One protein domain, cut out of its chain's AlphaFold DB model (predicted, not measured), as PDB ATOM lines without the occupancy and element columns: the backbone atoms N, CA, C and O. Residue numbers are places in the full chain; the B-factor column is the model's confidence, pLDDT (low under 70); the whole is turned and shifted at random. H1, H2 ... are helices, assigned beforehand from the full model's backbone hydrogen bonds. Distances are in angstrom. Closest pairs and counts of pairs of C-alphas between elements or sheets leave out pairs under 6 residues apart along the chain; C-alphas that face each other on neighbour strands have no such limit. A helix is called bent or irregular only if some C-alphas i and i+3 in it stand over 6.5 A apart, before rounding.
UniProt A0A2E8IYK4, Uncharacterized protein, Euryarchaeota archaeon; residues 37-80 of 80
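What this domain is: This is residues 37 to 80 of the 80 residues of an uncharacterized protein of Euryarchaeota archaeon (UniProt A0A2E8IYK4). One long helix, H3, has a small head at its beginning, made of the two short helices H1 and H2 and the link between H2 and H3; residues 65 to 80, of which 65 to 79 belong to H3, stick out from it as a free arm. H2 packs on the first part of H3, residues 57 to 64, while H1 lies in the head apart from H3. The printed part has 44 residues with three named helices, H1, H2 and H3 in that order along the chain, and no named strand: the class is all helix. The whole is loose, with a radius of gyration of the C-alphas of 12.9 A. The C-alphas span 40 by 16 by 15 A along their three main axes, and the arm of H3 makes the length.

How they stand to each other: H1, residues 37 to 43, is followed by a tight link of one residue, Gly 44, and then by H2, residues 45 to 49. H1 and H2 only just touch, with 3 pairs of C-alphas within 8 A, and they touch only at the corner by their link. Their closest C-alphas are those of Ile 40 and Thr 48, 6.1 A apart, and their centres are 8.5 A apart. A short link of 7 residues, Met 50 to Tyr 56, joins H2 to H3, residues 57 to 79. H2 and H3 touch, with 9 pairs of C-alphas within 8 A; the closest are those of Ala 49 and Gly 57, 4.6 A apart. H3 touches H2 with residues 57 to 64 alone, and the centres of the two helices are 15.1 A apart. H1 and H3 are apart. Residues 65 to 80, of which 65 to 79 belong to H3, stand free. In H1, H2 and H3 every O i to N i+4 pair of the backbone is within hydrogen-bond range.

Where its parts are: H1, Lys 37 to Asp 43, begins with C-alpha 37 at (23.163, -5.949, 0.069) and measures 10.1 A from first to last C-alpha. H2, Phe 45 to Ala 49, measures 6.0 A. H3, Gly 57 to Leu 79, has 23 residues and is the longest helix; it runs 32.4 A from C-alpha 57 at (28.939, -8.497, -10.490) to C-alpha 79 at (34.906, -38.560, 0.077). None of the three helices is bent.

The domain as a whole: The two C-alphas farthest apart are those of Asn 54, in the link before H3, and Ser 80, at 39.8 A. The C-alphas of Lys 37 and Ser 80, the first and last printed residues, are 36.7 A apart. Ser 80 is the chain's last residue. The printed part has no cut and no long link. The mean pLDDT of the printed part is 96.2, and no printed residue is under 70.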
ATOM      1  N   LYS A  37      24.327  -5.337  -0.583       97.06
ATOM      2  CA  LYS A  37      23.163  -5.949   0.069       97.06
ATOM      3  C   LYS A  37      21.869  -5.588  -0.660       97.06
ATOM      4  O   LYS A  37      21.027  -6.459  -0.861       97.06
ATOM      5  N   HIS A  38      21.728  -4.324  -1.061       97.25
ATOM      6  CA  HIS A  38      20.582  -3.873  -1.844       97.25
ATOM      7  C   HIS A  38      20.525  -4.590  -3.201       97.25
ATOM      8  O   HIS A  38      19.482  -5.142  -3.545       97.25
ATOM      9  N   ALA A  39      21.659  -4.680  -3.902       96.12
ATOM     10  CA  ALA A  39      21.804  -5.394  -5.168       96.12
ATOM     11  C   ALA A  39      21.329  -6.850  -5.071       96.12
ATOM     12  O   ALA A  39      20.430  -7.262  -5.798       96.12
ATOM     13  N   ILE A  40      21.844  -7.601  -4.092       96.69
ATOM     14  CA  ILE A  40      21.463  -9.003  -3.881       96.69
ATOM     15  C   ILE A  40      19.976  -9.128  -3.523       96.69
ATOM     16  O   ILE A  40      19.316 -10.055  -3.985       96.69
ATOM     17  N   SER A  41      19.436  -8.210  -2.714       97.31
ATOM     18  CA  SER A  41      18.022  -8.252  -2.318       97.31
ATOM     19  C   SER A  41      17.056  -7.957  -3.468       97.31
ATOM     20  O   SER A  41      15.964  -8.518  -3.491       97.31
ATOM     21  N   ARG A  42      17.458  -7.094  -4.411       95.88
ATOM     22  CA  ARG A  42      16.635  -6.654  -5.544       95.88
ATOM     23  C   ARG A  42      16.767  -7.590  -6.743       95.88
ATOM     24  O   ARG A  42      15.762  -8.001  -7.310       95.88
ATOM     25  N   ASP A  43      18.001  -7.941  -7.097       94.38
ATOM     26  CA  ASP A  43      18.332  -8.632  -8.349       94.38
ATOM     27  C   ASP A  43      18.616 -10.129  -8.144       94.38
ATOM     28  O   ASP A  43      18.753 -10.882  -9.111       94.38
ATOM     29  N   GLY A  44      18.694 -10.569  -6.884       95.81
ATOM     30  CA  GLY A  44      19.093 -11.916  -6.492       95.81
ATOM     31  C   GLY A  44      20.611 -12.108  -6.502       95.81
ATOM     32  O   GLY A  44      21.356 -11.379  -7.159       95.81
ATOM     33  N   PHE A  45      21.090 -13.127  -5.781       96.06
ATOM     34  CA  PHE A  45      22.525 -13.434  -5.731       96.06
ATOM     35  C   PHE A  45      23.072 -13.855  -7.102       96.06
ATOM     36  O   PHE A  45      24.079 -13.313  -7.544       96.06
ATOM     37  N   LEU A  46      22.381 -14.759  -7.811       95.12
ATOM     38  CA  LEU A  46      22.793 -15.191  -9.153       95.12
ATOM     39  C   LEU A  46      22.630 -14.072 -10.189       95.12
ATOM     40  O   LEU A  46      23.532 -13.871 -10.993       95.12
ATOM     41  N   GLY A  47      21.536 -13.306 -10.128       93.81
ATOM     42  CA  GLY A  47      21.323 -12.180 -11.041       93.81
ATOM     43  C   GLY A  47      22.357 -11.067 -10.857       93.81
ATOM     44  O   GLY A  47      22.784 -10.445 -11.824       93.81
ATOM     45  N   THR A  48      22.827 -10.867  -9.623       95.12
ATOM     46  CA  THR A  48      23.958  -9.977  -9.347       95.12
ATOM     47  C   THR A  48      25.276 -10.583  -9.828       95.12
ATOM     48  O   THR A  48      26.077  -9.858 -10.394       95.12
ATOM     49  N   ALA A  49      25.528 -11.880  -9.617       96.19
ATOM     50  CA  ALA A  49      26.832 -12.502  -9.875       96.19
ATOM     51  C   ALA A  49      27.085 -12.957 -11.326       96.19
ATOM     52  O   ALA A  49      28.248 -13.114 -11.693       96.19
ATOM     53  N   MET A  50      26.043 -13.233 -12.118       93.81
ATOM     54  CA  MET A  50      26.171 -13.833 -13.458       93.81
ATOM     55  C   MET A  50      25.459 -13.063 -14.571       93.81
ATOM     56  O   MET A  50      25.928 -13.104 -15.704       93.81
ATOM     57  N   ASP A  51      24.356 -12.372 -14.271       93.19
ATOM     58  CA  ASP A  51      23.532 -11.704 -15.292       93.19
ATOM     59  C   ASP A  51      23.860 -10.209 -15.458       93.19
ATOM     60  O   ASP A  51      23.151  -9.504 -16.175       93.19
ATOM     61  N   ASP A  52      24.898  -9.710 -14.778       91.31
ATOM     62  CA  ASP A  52      25.349  -8.311 -14.823       91.31
ATOM     63  C   ASP A  52      24.227  -7.274 -14.590       91.31
ATOM     64  O   ASP A  52      24.255  -6.173 -15.141       91.31
ATOM     65  N   LYS A  53      23.229  -7.584 -13.744       93.94
ATOM     66  CA  LYS A  53      22.066  -6.697 -13.504       93.94
ATOM     67  C   LYS A  53      22.404  -5.373 -12.810       93.94
ATOM     68  O   LYS A  53      21.598  -4.443 -12.824       93.94
ATOM     69  N   ASN A  54      23.572  -5.286 -12.180       94.81
ATOM     70  CA  ASN A  54      24.050  -4.124 -11.434       94.81
ATOM     71  C   ASN A  54      25.592  -4.107 -11.376       94.81
ATOM     72  O   ASN A  54      26.259  -5.019 -11.864       94.81
ATOM     73  N   GLN A  55      26.185  -3.085 -10.753       96.25
ATOM     74  CA  GLN A  55      27.642  -2.904 -10.709       96.25
ATOM     75  C   GLN A  55      28.410  -3.895  -9.809       96.25
ATOM     76  O   GLN A  55      29.640  -3.909  -9.820       96.25
ATOM     77  N   TYR A  56      27.722  -4.713  -9.008       97.25
ATOM     78  CA  TYR A  56      28.339  -5.598  -8.017       97.25
ATOM     79  C   TYR A  56      28.654  -7.009  -8.530       97.25
ATOM     80  O   TYR A  56      29.019  -7.875  -7.726       97.25
ATOM     81  N   GLY A  57      28.568  -7.235  -9.843       95.12
ATOM     82  CA  GLY A  57      28.939  -8.497 -10.490       95.12
ATOM     83  C   GLY A  57      30.297  -9.035 -10.051       95.12
ATOM     84  O   GLY A  57      30.332 -10.089  -9.414       95.12
ATOM     85  N   PRO A  58      31.410  -8.302 -10.251       96.56
ATOM     86  CA  PRO A  58      32.746  -8.795  -9.911       96.56
ATOM     87  C   PRO A  58      32.895  -9.212  -8.440       96.56
ATOM     88  O   PRO A  58      33.457 -10.263  -8.136       96.56
ATOM     89  N   VAL A  59      32.340  -8.421  -7.517       96.94
ATOM     90  CA  VAL A  59      32.398  -8.710  -6.074       96.94
ATOM     91  C   VAL A  59      31.576  -9.954  -5.733       96.94
ATOM     92  O   VAL A  59      32.046 -10.836  -5.016       96.94
ATOM     93  N   SER A  60      30.363 -10.056  -6.272       96.94
ATOM     94  CA  SER A  60      29.479 -11.204  -6.032       96.94
ATOM     95  C   SER A  60      30.032 -12.485  -6.653       96.94
ATOM     96  O   SER A  60      29.900 -13.560  -6.070       96.94
ATOM     97  N   MET A  61      30.730 -12.370  -7.784       97.62
ATOM     98  CA  MET A  61      31.392 -13.485  -8.452       97.62
ATOM     99  C   MET A  61      32.562 -14.031  -7.623       97.62
ATOM    100  O   MET A  61      32.698 -15.244  -7.490       97.62
ATOM    101  N   MET A  62      33.358 -13.169  -6.976       98.06
ATOM    102  CA  MET A  62      34.397 -13.619  -6.037       98.06
ATOM    103  C   MET A  62      33.807 -14.401  -4.854       98.06
ATOM    104  O   MET A  62      34.351 -15.434  -4.460       98.06
ATOM    105  N   ILE A  63      32.676 -13.941  -4.311       98.00
ATOM    106  CA  ILE A  63      31.964 -14.637  -3.229       98.00
ATOM    107  C   ILE A  63      31.446 -15.994  -3.722       98.00
ATOM    108  O   ILE A  63      31.606 -17.000  -3.030       98.00
ATOM    109  N   LEU A  64      30.872 -16.046  -4.927       97.44
ATOM    110  CA  LEU A  64      30.406 -17.291  -5.538       97.44
ATOM    111  C   LEU A  64      31.552 -18.297  -5.706       97.44
ATOM    112  O   LEU A  64      31.402 -19.458  -5.326       97.44
ATOM    113  N   LEU A  65      32.707 -17.856  -6.211       97.94
ATOM    114  CA  LEU A  65      33.889 -18.708  -6.356       97.94
ATOM    115  C   LEU A  65      34.353 -19.271  -5.011       97.94
ATOM    116  O   LEU A  65      34.654 -20.460  -4.928       97.94
ATOM    117  N   LEU A  66      34.358 -18.454  -3.951       98.38
ATOM    118  CA  LEU A  66      34.690 -18.920  -2.607       98.38
ATOM    119  C   LEU A  66      33.723 -20.019  -2.154       98.38
ATOM    120  O   LEU A  66      34.172 -21.067  -1.695       98.38
ATOM    121  N   ILE A  67      32.411 -19.822  -2.317       98.25
ATOM    122  CA  ILE A  67      31.396 -20.819  -1.943       98.25
ATOM    123  C   ILE A  67      31.635 -22.133  -2.696       98.25
ATOM    124  O   ILE A  67      31.736 -23.187  -2.068       98.25
ATOM    125  N   VAL A  68      31.786 -22.075  -4.023       98.06
ATOM    126  CA  VAL A  68      31.984 -23.265  -4.865       98.06
ATOM    127  C   VAL A  68      33.279 -23.989  -4.505       98.06
ATOM    128  O   VAL A  68      33.269 -25.209  -4.335       98.06
ATOM    129  N   ALA A  69      34.382 -23.258  -4.330       98.31
ATOM    130  CA  ALA A  69      35.662 -23.830  -3.927       98.31
ATOM    131  C   ALA A  69      35.578 -24.498  -2.547       98.31
ATOM    132  O   ALA A  69      36.091 -25.600  -2.363       98.31
ATOM    133  N   THR A  70      34.881 -23.870  -1.596       98.38
ATOM    134  CA  THR A  70      34.710 -24.404  -0.239       98.38
ATOM    135  C   THR A  70      33.877 -25.681  -0.256       98.38
ATOM    136  O   THR A  70      34.297 -26.684   0.313       98.38
ATOM    137  N   VAL A  71      32.733 -25.687  -0.951       98.31
ATOM    138  CA  VAL A  71      31.870 -26.874  -1.077       98.31
ATOM    139  C   VAL A  71      32.611 -28.013  -1.770       98.31
ATOM    140  O   VAL A  71      32.589 -29.141  -1.284       98.31
ATOM    141  N   THR A  72      33.312 -27.717  -2.865       98.06
ATOM    142  CA  THR A  72      34.082 -28.722  -3.609       98.06
ATOM    143  C   THR A  72      35.212 -29.287  -2.750       98.06
ATOM    144  O   THR A  72      35.360 -30.501  -2.648       98.06
ATOM    145  N   GLY A  73      35.975 -28.422  -2.077       98.00
ATOM    146  CA  GLY A  73      37.070 -28.830  -1.199       98.00
ATOM    147  C   GLY A  73      36.598 -29.664  -0.007       98.00
ATOM    148  O   GLY A  73      37.208 -30.687   0.302       98.00
ATOM    149  N   LEU A  74      35.485 -29.284   0.632       98.06
ATOM    150  CA  LEU A  74      34.870 -30.085   1.694       98.06
ATOM    151  C   LEU A  74      34.359 -31.424   1.162       98.06
ATOM    152  O   LEU A  74      34.576 -32.443   1.809       98.06
ATOM    153  N   GLY A  75      33.719 -31.431  -0.008       98.00
ATOM    154  CA  GLY A  75      33.250 -32.652  -0.658       98.00
ATOM    155  C   GLY A  75      34.394 -33.637  -0.886       98.00
ATOM    156  O   GLY A  75      34.320 -34.775  -0.436       98.00
ATOM    157  N   LEU A  76      35.494 -33.178  -1.484       97.69
ATOM    158  CA  LEU A  76      36.688 -34.003  -1.687       97.69
ATOM    159  C   LEU A  76      37.275 -34.510  -0.365       97.69
ATOM    160  O   LEU A  76      37.642 -35.675  -0.278       97.69
ATOM    161  N   LYS A  77      37.319 -33.670   0.678       97.19
ATOM    162  CA  LYS A  77      37.819 -34.068   2.003       97.19
ATOM    163  C   LYS A  77      36.961 -35.154   2.662       97.19
ATOM    164  O   LYS A  77      37.496 -35.960   3.408       97.19
ATOM    165  N   LEU A  78      35.644 -35.132   2.454       96.94
ATOM    166  CA  LEU A  78      34.722 -36.104   3.052       96.94
ATOM    167  C   LEU A  78      34.632 -37.413   2.255       96.94
ATOM    168  O   LEU A  78      34.259 -38.431   2.829       96.94
ATOM    169  N   LEU A  79      34.921 -37.380   0.949       94.56
ATOM    170  CA  LEU A  79      34.906 -38.560   0.077       94.56
ATOM    171  C   LEU A  79      36.252 -39.305   0.025       94.56
ATOM    172  O   LEU A  79      36.265 -40.468  -0.381       94.56
ATOM    173  N   SER A  80      37.355 -38.635   0.365       81.81
ATOM    174  CA  SER A  80      38.716 -39.191   0.355       81.81
ATOM    175  C   SER A  80      39.128 -39.829   1.677       81.81
ATOM    176  O   SER A  80      38.560 -39.482   2.733       81.81
TER     177      SER A  80